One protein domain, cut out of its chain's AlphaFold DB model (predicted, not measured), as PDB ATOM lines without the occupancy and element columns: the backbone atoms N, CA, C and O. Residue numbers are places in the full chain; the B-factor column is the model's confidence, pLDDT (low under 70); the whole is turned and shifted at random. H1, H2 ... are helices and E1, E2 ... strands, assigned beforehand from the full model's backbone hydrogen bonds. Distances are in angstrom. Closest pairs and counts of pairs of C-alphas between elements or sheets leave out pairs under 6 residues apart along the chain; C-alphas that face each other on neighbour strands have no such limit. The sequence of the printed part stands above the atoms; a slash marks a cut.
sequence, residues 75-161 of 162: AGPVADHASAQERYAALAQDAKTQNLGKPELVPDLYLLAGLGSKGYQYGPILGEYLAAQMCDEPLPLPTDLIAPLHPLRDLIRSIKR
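AT A GLANCE: This is residues 75 to 161 of the 162 residues of the protein "FAD-dependent oxidoreductase" of Alphaproteobacteria bacterium (UniProt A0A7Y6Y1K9). A two-stranded antiparallel ribbon, E1 and E2, runs between H2, packed on it around Leu 130, and the pair H1 and H4; H2's residues 116 to 122 stick out. The 87 printed residues, ordered E1 H1 E2 H2 H3 H4, are mixed in class and compact, radius of gyration of the C-alphas 13.8 A, spanning 39 by 27 by 21 A.

HOW THE PARTS SIT: Start at E1, residues 75 to 79, antiparallel to E2, residues 105 to 113; N 76 and O 111 are within hydrogen-bond range at 3.1 A. H1, residues 81 to 92, touches H4, residues 153 to 159, at a steep tilt of 58 degrees, the same way; their closest C-alphas, Ala 92 and Ile 159, are 5.2 A apart. The closest C-alphas of E1 and H2, residues 116 to 134, are Gly 76 and Leu 130, 6.3 A. H3, residues 143 to 146, touches no helix. O i to N i+4 pairs are within range throughout H4, 5 of 8 in H1, 11 of 15 in H2; H3 is too short for one.

IN THESE COORDINATES: Find C-alpha 75 at (43.544, 1.190, 11.687), where E1 begins. E2, 17.6 A, bends by 98 degrees at residue 108. H2, 23.8 A, has a kink of 68 degrees near residue 123. H4 ends at C-alpha 159, (36.448, 7.595, -6.059).

THE WHOLE: C-alphas 93 and 120, the farthest apart, are 39.7 A apart. The printed part has no cut; H1 to E2 is a long link; no printed residue is under 70 in pLDDT.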
ATOM      1  N   ALA A  75      42.986   0.560  10.501       98.12
ATOM      2  CA  ALA A  75      43.544   1.190  11.687       98.12
ATOM      3  C   ALA A  75      43.726   2.695  11.446       98.12
ATOM      4  O   ALA A  75      44.437   3.098  10.523       98.12
ATOM      5  N   GLY A  76      43.088   3.528  12.265       97.62
ATOM      6  CA  GLY A  76      43.298   4.978  12.264       97.62
ATOM      7  C   GLY A  76      42.058   5.786  12.650       97.62
ATOM      8  O   GLY A  76      41.049   5.202  13.057       97.62
ATOM      9  N   PRO A  77      42.113   7.121  12.506       96.94
ATOM     10  CA  PRO A  77      40.990   7.994  12.817       96.94
ATOM     11  C   PRO A  77      39.840   7.794  11.828       96.94
ATOM     12  O   PRO A  77      40.047   7.549  10.632       96.94
ATOM     13  N   VAL A  78      38.614   7.929  12.324       97.69
ATOM     14  CA  VAL A  78      37.407   7.888  11.497       97.69
ATOM     15  C   VAL A  78      37.109   9.293  10.982       97.69
ATOM     16  O   VAL A  78      37.038  10.246  11.752       97.69
ATOM     17  N   ALA A  79      36.936   9.428   9.669       97.06
ATOM     18  CA  ALA A  79      36.548  10.691   9.054       97.06
ATOM     19  C   ALA A  79      35.047  10.746   8.784       97.06
ATOM     20  O   ALA A  79      34.425   9.712   8.521       97.06
ATOM     21  N   ASP A  80      34.495  11.956   8.790       97.50
ATOM     22  CA  ASP A  80      33.157  12.186   8.265       97.50
ATOM     23  C   ASP A  80      33.118  11.806   6.779       97.50
ATOM     24  O   ASP A  80      33.958  12.226   5.972       97.50
ATOM     25  N   HIS A  81      32.150  10.967   6.415       95.81
ATOM     26  CA  HIS A  81      32.095  10.385   5.080       95.81
ATOM     27  C   HIS A  81      31.783  11.437   4.010       95.81
ATOM     28  O   HIS A  81      32.372  11.403   2.928       95.81
ATOM     29  N   ALA A  82      30.873  12.377   4.289       97.19
ATOM     30  CA  ALA A  82      30.489  13.408   3.330       97.19
ATOM     31  C   ALA A  82      31.657  14.374   3.075       97.19
ATOM     32  O   ALA A  82      32.015  14.619   1.922       97.19
ATOM     33  N   SER A  83      32.317  14.818   4.146       97.75
ATOM     34  CA  SER A  83      33.523  15.643   4.109       97.75
ATOM     35  C   SER A  83      34.652  14.954   3.342       97.75
ATOM     36  O   SER A  83      35.274  15.564   2.472       97.75
ATOM     37  N   ALA A  84      34.896  13.661   3.589       97.50
ATOM     38  CA  ALA A  84      35.884  12.876   2.847       97.50
ATOM     39  C   ALA A  84      35.554  12.755   1.356       97.50
ATOM     40  O   ALA A  84      36.451  12.885   0.519       97.50
ATOM     41  N   GLN A  85      34.285  12.541   1.017       97.38
ATOM     42  CA  GLN A  85      33.844  12.418  -0.367       97.38
ATOM     43  C   GLN A  85      34.004  13.734  -1.140       97.38
ATOM     44  O   GLN A  85      34.521  13.718  -2.254       97.38
ATOM     45  N   GLU A  86      33.633  14.869  -0.544       97.62
ATOM     46  CA  GLU A  86      33.830  16.194  -1.143       97.62
ATOM     47  C   GLU A  86      35.322  16.525  -1.284       97.62
ATOM     48  O   GLU A  86      35.802  16.843  -2.375       97.62
ATOM     49  N   ARG A  87      36.082  16.376  -0.192       97.69
ATOM     50  CA  ARG A  87      37.520  16.673  -0.114       97.69
ATOM     51  C   ARG A  87      38.330  15.945  -1.181       97.69
ATOM     52  O   ARG A  87      39.297  16.495  -1.708       97.69
ATOM     53  N   TYR A  88      37.962  14.701  -1.467       97.38
ATOM     54  CA  TYR A  88      38.695  13.832  -2.378       97.38
ATOM     55  C   TYR A  88      38.055  13.692  -3.763       97.38
ATOM     56  O   TYR A  88      38.605  12.967  -4.591       97.38
ATOM     57  N   ALA A  89      36.974  14.419  -4.068       97.19
ATOM     58  CA  ALA A  89      36.254  14.328  -5.341       97.19
ATOM     59  C   ALA A  89      37.144  14.543  -6.581       97.19
ATOM     60  O   ALA A  89      36.957  13.882  -7.602       97.19
ATOM     61  N   ALA A  90      38.161  15.409  -6.489       97.25
ATOM     62  CA  ALA A  90      39.110  15.659  -7.580       97.25
ATOM     63  C   ALA A  90      39.880  14.398  -8.030       97.25
ATOM     64  O   ALA A  90      40.316  14.320  -9.178       97.25
ATOM     65  N   LEU A  91      40.000  13.380  -7.165       97.44
ATOM     66  CA  LEU A  91      40.659  12.110  -7.491       97.44
ATOM     67  C   LEU A  91      39.906  11.274  -8.531       97.44
ATOM     68  O   LEU A  91      40.525  10.390  -9.119       97.44
ATOM     69  N   ALA A  92      38.616  11.540  -8.759       97.19
ATOM     70  CA  ALA A  92      37.858  10.911  -9.841       97.19
ATOM     71  C   ALA A  92      38.302  11.423 -11.222       97.19
ATOM     72  O   ALA A  92      38.268  10.687 -12.199       97.19
ATOM     73  N   GLN A  93      38.752  12.680 -11.306       96.44
ATOM     74  CA  GLN A  93      39.226  13.280 -12.558       96.44
ATOM     75  C   GLN A  93      40.711  12.992 -12.796       96.44
ATOM     76  O   GLN A  93      41.114  12.646 -13.904       96.44
ATOM     77  N   ASP A  94      41.530  13.112 -11.748       96.31
ATOM     78  CA  ASP A  94      42.946  12.752 -11.788       96.31
ATOM     79  C   ASP A  94      43.377  12.085 -10.476       96.31
ATOM     80  O   ASP A  94      43.571  12.733  -9.440       96.31
ATOM     81  N   ALA A  95      43.605  10.772 -10.541       94.75
ATOM     82  CA  ALA A  95      44.034   9.947  -9.415       94.75
ATOM     83  C   ALA A  95      45.405  10.337  -8.827       94.75
ATOM     84  O   ALA A  95      45.762   9.839  -7.748       94.75
ATOM     85  N   LYS A  96      46.176  11.185  -9.527       94.81
ATOM     86  CA  LYS A  96      47.467  11.732  -9.090       94.81
ATOM     87  C   LYS A  96      47.352  13.096  -8.412       94.81
ATOM     88  O   LYS A  96      48.376  13.589  -7.946       94.81
ATOM     89  N   THR A  97      46.156  13.685  -8.320       95.56
ATOM     90  CA  THR A  97      45.949  14.971  -7.635       95.56
ATOM     91  C   THR A  97      46.505  14.920  -6.210       95.56
ATOM     92  O   THR A  97      46.235  13.983  -5.455       95.56
ATOM     93  N   GLN A  98      47.293  15.931  -5.840       92.75
ATOM     94  CA  GLN A  98      47.949  16.042  -4.533       92.75
ATOM     95  C   GLN A  98      47.443  17.263  -3.755       92.75
ATOM     96  O   GLN A  98      46.687  18.075  -4.277       92.75
ATOM     97  N   ASN A  99      47.893  17.405  -2.502       92.56
ATOM     98  CA  ASN A  99      47.639  18.576  -1.649       92.56
ATOM     99  C   ASN A  99      46.152  18.880  -1.391       92.56
ATOM    100  O   ASN A  99      45.777  20.025  -1.166       92.56
ATOM    101  N   LEU A 100      45.307  17.845  -1.374       93.69
ATOM    102  CA  LEU A 100      43.870  17.988  -1.116       93.69
ATOM    103  C   LEU A 100      43.566  18.386   0.340       93.69
ATOM    104  O   LEU A 100      42.522  18.975   0.614       93.69
ATOM    105  N   GLY A 101      44.496  18.122   1.263       93.69
ATOM    106  CA  GLY A 101      44.303  18.291   2.703       93.69
ATOM    107  C   GLY A 101      43.645  17.067   3.343       93.69
ATOM    108  O   GLY A 101      43.531  16.015   2.715       93.69
ATOM    109  N   LYS A 102      43.236  17.202   4.608       93.25
ATOM    110  CA  LYS A 102      42.512  16.164   5.354       93.25
ATOM    111  C   LYS A 102      41.015  16.511   5.400       93.25
ATOM    112  O   LYS A 102      40.692  17.699   5.459       93.25
ATOM    113  N   PRO A 103      40.112  15.520   5.354       96.31
ATOM    114  CA  PRO A 103      38.704  15.745   5.638       96.31
ATOM    115  C   PRO A 103      38.484  15.992   7.127       96.31
ATOM    116  O   PRO A 103      39.398  15.828   7.940       96.31
ATOM    117  N   GLU A 104      37.261  16.369   7.470       97.56
ATOM    118  CA  GLU A 104      36.828  16.453   8.858       97.56
ATOM    119  C   GLU A 104      36.878  15.068   9.515       97.56
ATOM    120  O   GLU A 104      36.458  14.065   8.930       97.56
ATOM    121  N   LEU A 105      37.441  15.015  10.721       96.81
ATOM    122  CA  LEU A 105      37.492  13.807  11.536       96.81
ATOM    123  C   LEU A 105      36.325  13.801  12.515       96.81
ATOM    124  O   LEU A 105      35.963  14.847  13.049       96.81
ATOM    125  N   VAL A 106      35.778  12.618  12.784       97.69
ATOM    126  CA  VAL A 106      34.848  12.445  13.898       97.69
ATOM    127  C   VAL A 106      35.659  12.581  15.194       97.69
ATOM    128  O   VAL A 106      36.622  11.825  15.363       97.69
ATOM    129  N   PRO A 107      35.320  13.527  16.092       96.19
ATOM    130  CA  PRO A 107      36.098  13.761  17.305       96.19
ATOM    131  C   PRO A 107      36.252  12.493  18.146       96.19
ATOM    132  O   PRO A 107      35.279  11.771  18.363       96.19
ATOM    133  N   ASP A 108      37.482  12.236  18.594       95.62
ATOM    134  CA  ASP A 108      37.856  11.147  19.504       95.62
ATOM    135  C   ASP A 108      37.456   9.728  19.048       95.62
ATOM    136  O   ASP A 108      37.419   8.793  19.851       95.62
ATOM    137  N   LEU A 109      37.192   9.533  17.748       97.62
ATOM    138  CA  LEU A 109      36.793   8.245  17.187       97.62
ATOM    139  C   LEU A 109      37.895   7.616  16.330       97.62
ATOM    140  O   LEU A 109      38.292   8.128  15.280       97.62
ATOM    141  N   TYR A 110      38.315   6.423  16.745       98.19
ATOM    142  CA  TYR A 110      39.337   5.622  16.082       98.19
ATOM    143  C   TYR A 110      38.818   4.215  15.798       98.19
ATOM    144  O   TYR A 110      37.978   3.682  16.522       98.19
ATOM    145  N   LEU A 111      39.338   3.602  14.739       97.69
ATOM    146  CA  LEU A 111      38.972   2.259  14.306       97.69
ATOM    147  C   LEU A 111      40.175   1.320  14.406       97.69
ATOM    148  O   LEU A 111      41.250   1.658  13.920       97.69
ATOM    149  N   LEU A 112      39.953   0.121  14.951       98.00
ATOM    150  CA  LEU A 112      40.796  -1.062  14.771       98.00
ATOM    151  C   LEU A 112      39.898  -2.246  14.407       98.00
ATOM    152  O   LEU A 112      39.217  -2.801  15.265       98.00
ATOM    153  N   ALA A 113      39.860  -2.627  13.133       97.19
ATOM    154  CA  ALA A 113      38.946  -3.663  12.655       97.19
ATOM    155  C   ALA A 113      39.532  -4.469  11.495       97.19
ATOM    156  O   ALA A 113      40.540  -4.101  10.894       97.19
ATOM    157  N   GLY A 114      38.881  -5.581  11.148       96.88
ATOM    158  CA  GLY A 114      39.249  -6.348   9.955       96.88
ATOM    159  C   GLY A 114      40.567  -7.124  10.081       96.88
ATOM    160  O   GLY A 114      41.232  -7.366   9.078       96.88
ATOM    161  N   LEU A 115      40.963  -7.505  11.302       97.44
ATOM    162  CA  LEU A 115      42.218  -8.217  11.584       97.44
ATOM    163  C   LEU A 115      42.296  -9.629  10.966       97.44
ATOM    164  O   LEU A 115      43.384 -10.211  10.874       97.44
ATOM    165  N   GLY A 116      41.163 -10.198  10.545       95.44
ATOM    166  CA  GLY A 116      41.083 -11.530   9.955       95.44
ATOM    167  C   GLY A 116      41.706 -12.609  10.843       95.44
ATOM    168  O   GLY A 116      41.523 -12.625  12.057       95.44
ATOM    169  N   SER A 117      42.466 -13.525  10.238       94.00
ATOM    170  CA  SER A 117      43.215 -14.574  10.950       94.00
ATOM    171  C   SER A 117      44.588 -14.120  11.466       94.00
ATOM    172  O   SER A 117      45.336 -14.936  11.997       94.00
ATOM    173  N   LYS A 118      44.939 -12.837  11.310       93.75
ATOM    174  CA  LYS A 118      46.260 -12.277  11.653       93.75
ATOM    175  C   LYS A 118      46.198 -11.286  12.816       93.75
ATOM    176  O   LYS A 118      47.125 -10.505  13.012       93.75
ATOM    177  N   GLY A 119      45.127 -11.330  13.612       95.38
ATOM    178  CA  GLY A 119      44.946 -10.440  14.760       95.38
ATOM    179  C   GLY A 119      46.068 -10.528  15.787       95.38
ATOM    180  O   GLY A 119      46.504  -9.494  16.274       95.38
ATOM    181  N   TYR A 120      46.614 -11.720  16.034       94.06
ATOM    182  CA  TYR A 120      47.769 -11.876  16.923       94.06
ATOM    183  C   TYR A 120      49.027 -11.165  16.391       94.06
ATOM    184  O   TYR A 120      49.770 -10.563  17.156       94.06
ATOM    185  N   GLN A 121      49.245 -11.194  15.073       94.62
ATOM    186  CA  GLN A 121      50.416 -10.583  14.443       94.62
ATOM    187  C   GLN A 121      50.294  -9.056  14.351       94.62
ATOM    188  O   GLN A 121      51.267  -8.346  14.588       94.62
ATOM    189  N   TYR A 122      49.116  -8.549  13.987       95.94
ATOM    190  CA  TYR A 122      48.906  -7.115  13.776       95.94
ATOM    191  C   TYR A 122      48.469  -6.367  15.037       95.94
ATOM    192  O   TYR A 122      48.780  -5.189  15.174       95.94
ATOM    193  N   GLY A 123      47.760  -7.025  15.953       97.06
ATOM    194  CA  GLY A 123      47.150  -6.404  17.128       97.06
ATOM    195  C   GLY A 123      48.117  -5.547  17.948       97.06
ATOM    196  O   GLY A 123      47.817  -4.371  18.135       97.06
ATOM    197  N   PRO A 124      49.286  -6.068  18.372       97.62
ATOM    198  CA  PRO A 124      50.222  -5.302  19.194       97.62
ATOM    199  C   PRO A 124      50.722  -4.020  18.514       97.62
ATOM    200  O   PRO A 124      50.611  -2.939  19.083       97.62
ATOM    201  N   ILE A 125      51.213  -4.118  17.272       97.62
ATOM    202  CA  ILE A 125      51.778  -2.959  16.563       97.62
ATOM    203  C   ILE A 125      50.705  -1.942  16.156       97.62
ATOM    204  O   ILE A 125      50.969  -0.744  16.138       97.62
ATOM    205  N   LEU A 126      49.484  -2.394  15.849       98.19
ATOM    206  CA  LEU A 126      48.375  -1.492  15.534       98.19
ATOM    207  C   LEU A 126      47.780  -0.836  16.779       98.19
ATOM    208  O   LEU A 126      47.311   0.294  16.686       98.19
ATOM    209  N   GLY A 127      47.827  -1.512  17.929       98.12
ATOM    210  CA  GLY A 127      47.509  -0.914  19.223       98.12
ATOM    211  C   GLY A 127      48.463   0.232  19.547       98.12
ATOM    212  O   GLY A 127      48.003   1.335  19.822       98.12
ATOM    213  N   GLU A 128      49.771  -0.000  19.405       98.25
ATOM    214  CA  GLU A 128      50.794   1.038  19.591       98.25
ATOM    215  C   GLU A 128      50.619   2.196  18.604       98.25
ATOM    216  O   GLU A 128      50.656   3.362  18.981       98.25
ATOM    217  N   TYR A 129      50.362   1.889  17.331       98.19
ATOM    218  CA  TYR A 129      50.094   2.907  16.319       98.19
ATOM    219  C   TYR A 129      48.893   3.791  16.681       98.19
ATOM    220  O   TYR A 129      48.978   5.009  16.540       98.19
ATOM    221  N   LEU A 130      47.791   3.207  17.160       98.31
ATOM    222  CA  LEU A 130      46.617   3.976  17.570       98.31
ATOM    223  C   LEU A 130      46.865   4.784  18.842       98.31
ATOM    224  O   LEU A 130      46.450   5.937  18.891       98.31
ATOM    225  N   ALA A 131      47.565   4.219  19.827       98.31
ATOM    226  CA  ALA A 131      47.957   4.944  21.032       98.31
ATOM    227  C   ALA A 131      48.820   6.165  20.678       98.31
ATOM    228  O   ALA A 131      48.494   7.279  21.084       98.31
ATOM    229  N   ALA A 132      49.829   5.985  19.819       98.06
ATOM    230  CA  ALA A 132      50.668   7.080  19.347       98.06
ATOM    231  C   ALA A 132      49.857   8.157  18.607       98.06
ATOM    232  O   ALA A 132      50.089   9.346  18.804       98.06
ATOM    233  N   GLN A 133      48.863   7.770  17.795       95.81
ATOM    234  CA  GLN A 133      47.961   8.736  17.156       95.81
ATOM    235  C   GLN A 133      47.095   9.504  18.155       95.81
ATOM    236  O   GLN A 133      46.929  10.708  17.998       95.81
ATOM    237  N   MET A 134      46.540   8.825  19.158       97.19
ATOM    238  CA  MET A 134      45.677   9.434  20.176       97.19
ATOM    239  C   MET A 134      46.437  10.389  21.102       97.19
ATOM    240  O   MET A 134      45.846  11.329  21.625       97.19
ATOM    241  N   CYS A 135      47.728  10.136  21.319       97.44
ATOM    242  CA  CYS A 135      48.584  10.909  22.216       97.44
ATOM    243  C   CYS A 135      49.474  11.935  21.494       97.44
ATOM    244  O   CYS A 135      50.320  12.550  22.141       97.44
ATOM    245  N   ASP A 136      49.295  12.128  20.182       95.94
ATOM    246  CA  ASP A 136      50.138  12.995  19.345       95.94
ATOM    247  C   ASP A 136      51.646  12.658  19.431       95.94
ATOM    248  O   ASP A 136      52.521  13.529  19.399       95.94
ATOM    249  N   GLU A 137      51.968  11.368  19.518       97.94
ATOM    250  CA  GLU A 137      53.334  10.849  19.586       97.94
ATOM    251  C   GLU A 137      53.888  10.472  18.196       97.94
ATOM    252  O   GLU A 137      53.139  10.296  17.225       97.94
ATOM    253  N   PRO A 138      55.221  10.321  18.052       97.19
ATOM    254  CA  PRO A 138      55.816   9.793  16.830       97.19
ATOM    255  C   PRO A 138      55.250   8.416  16.457       97.19
ATOM    256  O   PRO A 138      55.231   7.494  17.266       97.19
ATOM    257  N   LEU A 139      54.832   8.256  15.199       97.19
ATOM    258  CA  LEU A 139      54.194   7.019  14.749       97.19
ATOM    259  C   LEU A 139      55.208   5.864  14.652       97.19
ATOM    260  O   LEU A 139      56.274   6.041  14.056       97.19
ATOM    261  N   PRO A 140      54.858   4.651  15.123       96.75
ATOM    262  CA  PRO A 140      55.737   3.479  15.072       96.75
ATOM    263  C   PRO A 140      55.768   2.810  13.687       96.75
ATOM    264  O   PRO A 140      56.433   1.791  13.500       96.75
ATOM    265  N   LEU A 141      55.022   3.351  12.717       96.19
ATOM    266  CA  LEU A 141      54.883   2.814  11.368       96.19
ATOM    267  C   LEU A 141      55.350   3.832  10.320       96.19
ATOM    268  O   LEU A 141      55.050   5.023  10.439       96.19
ATOM    269  N   PRO A 142      56.023   3.379   9.249       94.81
ATOM    270  CA  PRO A 142      56.351   4.234   8.121       94.81
ATOM    271  C   PRO A 142      55.088   4.615   7.328       94.81
ATOM    272  O   PRO A 142      54.079   3.905   7.311       94.81
ATOM    273  N   THR A 143      55.137   5.766   6.657       88.56
ATOM    274  CA  THR A 143      53.976   6.377   5.983       88.56
ATOM    275  C   THR A 143      53.366   5.502   4.885       88.56
ATOM    276  O   THR A 143      52.148   5.508   4.693       88.56
ATOM    277  N   ASP A 144      54.188   4.730   4.178       92.44
ATOM    278  CA  ASP A 144      53.764   3.802   3.128       92.44
ATOM    279  C   ASP A 144      52.965   2.607   3.670       92.44
ATOM    280  O   ASP A 144      52.110   2.082   2.958       92.44
ATOM    281  N   LEU A 145      53.165   2.232   4.938       93.38
ATOM    282  CA  LEU A 145      52.348   1.233   5.634       93.38
ATOM    283  C   LEU A 145      51.080   1.821   6.261       93.38
ATOM    284  O   LEU A 145      50.105   1.097   6.429       93.38
ATOM    285  N   ILE A 146      51.042   3.123   6.551       94.56
ATOM    286  CA  ILE A 146      49.866   3.779   7.147       94.56
ATOM    287  C   ILE A 146      48.717   3.918   6.139       94.56
ATOM    288  O   ILE A 146      47.565   3.621   6.457       94.56
ATOM    289  N   ALA A 147      48.997   4.355   4.907       92.88
ATOM    290  CA  ALA A 147      47.940   4.603   3.922       92.88
ATOM    291  C   ALA A 147      47.090   3.349   3.589       92.88
ATOM    292  O   ALA A 147      45.863   3.470   3.526       92.88
ATOM    293  N   PRO A 148      47.673   2.141   3.438       95.38
ATOM    294  CA  PRO A 148      46.917   0.899   3.274       95.38
ATOM    295  C   PRO A 148      46.111   0.459   4.504       95.38
ATOM    296  O   PRO A 148      45.250  -0.403   4.368       95.38
ATOM    297  N   LEU A 149      46.369   1.021   5.685       96.88
ATOM    298  CA  LEU A 149      45.623   0.733   6.914       96.88
ATOM    299  C   LEU A 149      44.483   1.728   7.145       96.88
ATOM    300  O   LEU A 149      43.511   1.400   7.821       96.88
ATOM    301  N   HIS A 150      44.564   2.920   6.557       96.31
ATOM    302  CA  HIS A 150      43.646   4.015   6.848       96.31
ATOM    303  C   HIS A 150      42.166   3.637   6.597       96.31
ATOM    304  O   HIS A 150      41.862   3.085   5.531       96.31
ATOM    305  N   PRO A 151      41.220   3.985   7.500       97.12
ATOM    306  CA  PRO A 151      39.787   3.684   7.339       97.12
ATOM    307  C   PRO A 151      39.177   4.164   6.012       97.12
ATOM    308  O   PRO A 151      38.316   3.512   5.434       97.12
ATOM    309  N   LEU A 152      39.679   5.278   5.473       96.31
ATOM    310  CA  LEU A 152      39.230   5.849   4.192       96.31
ATOM    311  C   LEU A 152      39.759   5.168   2.922       96.31
ATOM    312  O   LEU A 152      39.392   5.589   1.825       96.31
ATOM    313  N   ARG A 153      40.642   4.167   3.016       95.62
ATOM    314  CA  ARG A 153      41.338   3.646   1.827       95.62
ATOM    315  C   ARG A 153      40.388   3.153   0.735       95.62
ATOM    316  O   ARG A 153      40.686   3.337  -0.442       95.62
ATOM    317  N   ASP A 154      39.247   2.572   1.105       95.56
ATOM    318  CA  ASP A 154      38.297   2.038   0.129       95.56
ATOM    319  C   ASP A 154      37.417   3.115  -0.490       95.56
ATOM    320  O   ASP A 154      37.175   3.051  -1.691       95.56
ATOM    321  N   LEU A 155      37.045   4.150   0.269       96.12
ATOM    322  CA  LEU A 155      36.404   5.341  -0.292       96.12
ATOM    323  C   LEU A 155      37.327   6.022  -1.311       96.12
ATOM    324  O   LEU A 155      36.927   6.338  -2.425       96.12
ATOM    325  N   ILE A 156      38.606   6.198  -0.973       95.75
ATOM    326  CA  ILE A 156      39.578   6.797  -1.895       95.75
ATOM    327  C   ILE A 156      39.754   5.920  -3.144       95.75
ATOM    328  O   ILE A 156      39.831   6.435  -4.261       95.75
ATOM    329  N   ARG A 157      39.809   4.590  -2.985       95.31
ATOM    330  CA  ARG A 157      39.882   3.650  -4.115       95.31
ATOM    331  C   ARG A 157      38.622   3.678  -4.979       95.31
ATOM    332  O   ARG A 157      38.764   3.551  -6.192       95.31
ATOM    333  N   SER A 158      37.428   3.810  -4.399       96.00
ATOM    334  CA  SER A 158      36.174   3.858  -5.159       96.00
ATOM    335  C   SER A 158      36.065   5.151  -5.965       96.00
ATOM    336  O   SER A 158      35.788   5.085  -7.160       96.00
ATOM    337  N   ILE A 159      36.410   6.296  -5.369       96.88
ATOM    338  CA  ILE A 159      36.448   7.595  -6.059       96.88
ATOM    339  C   ILE A 159      37.412   7.545  -7.252       96.88
ATOM    340  O   ILE A 159      37.043   7.934  -8.352       96.88
ATOM    341  N   LYS A 160      38.621   6.995  -7.077       95.94
ATOM    342  CA  LYS A 160      39.620   6.857  -8.159       95.94
ATOM    343  C   LYS A 160      39.206   5.926  -9.305       95.94
ATOM    344  O   LYS A 160      39.886   5.894 -10.327       95.94
ATOM    345  N   ARG A 161      38.182   5.095  -9.102       93.12
ATOM    346  CA  ARG A 161      37.648   4.155 -10.100       93.12
ATOM    347  C   ARG A 161      36.339   4.636 -10.730       93.12
ATOM    348  O   ARG A 161      35.818   3.919 -11.583       93.12
TER     349      ARG A 161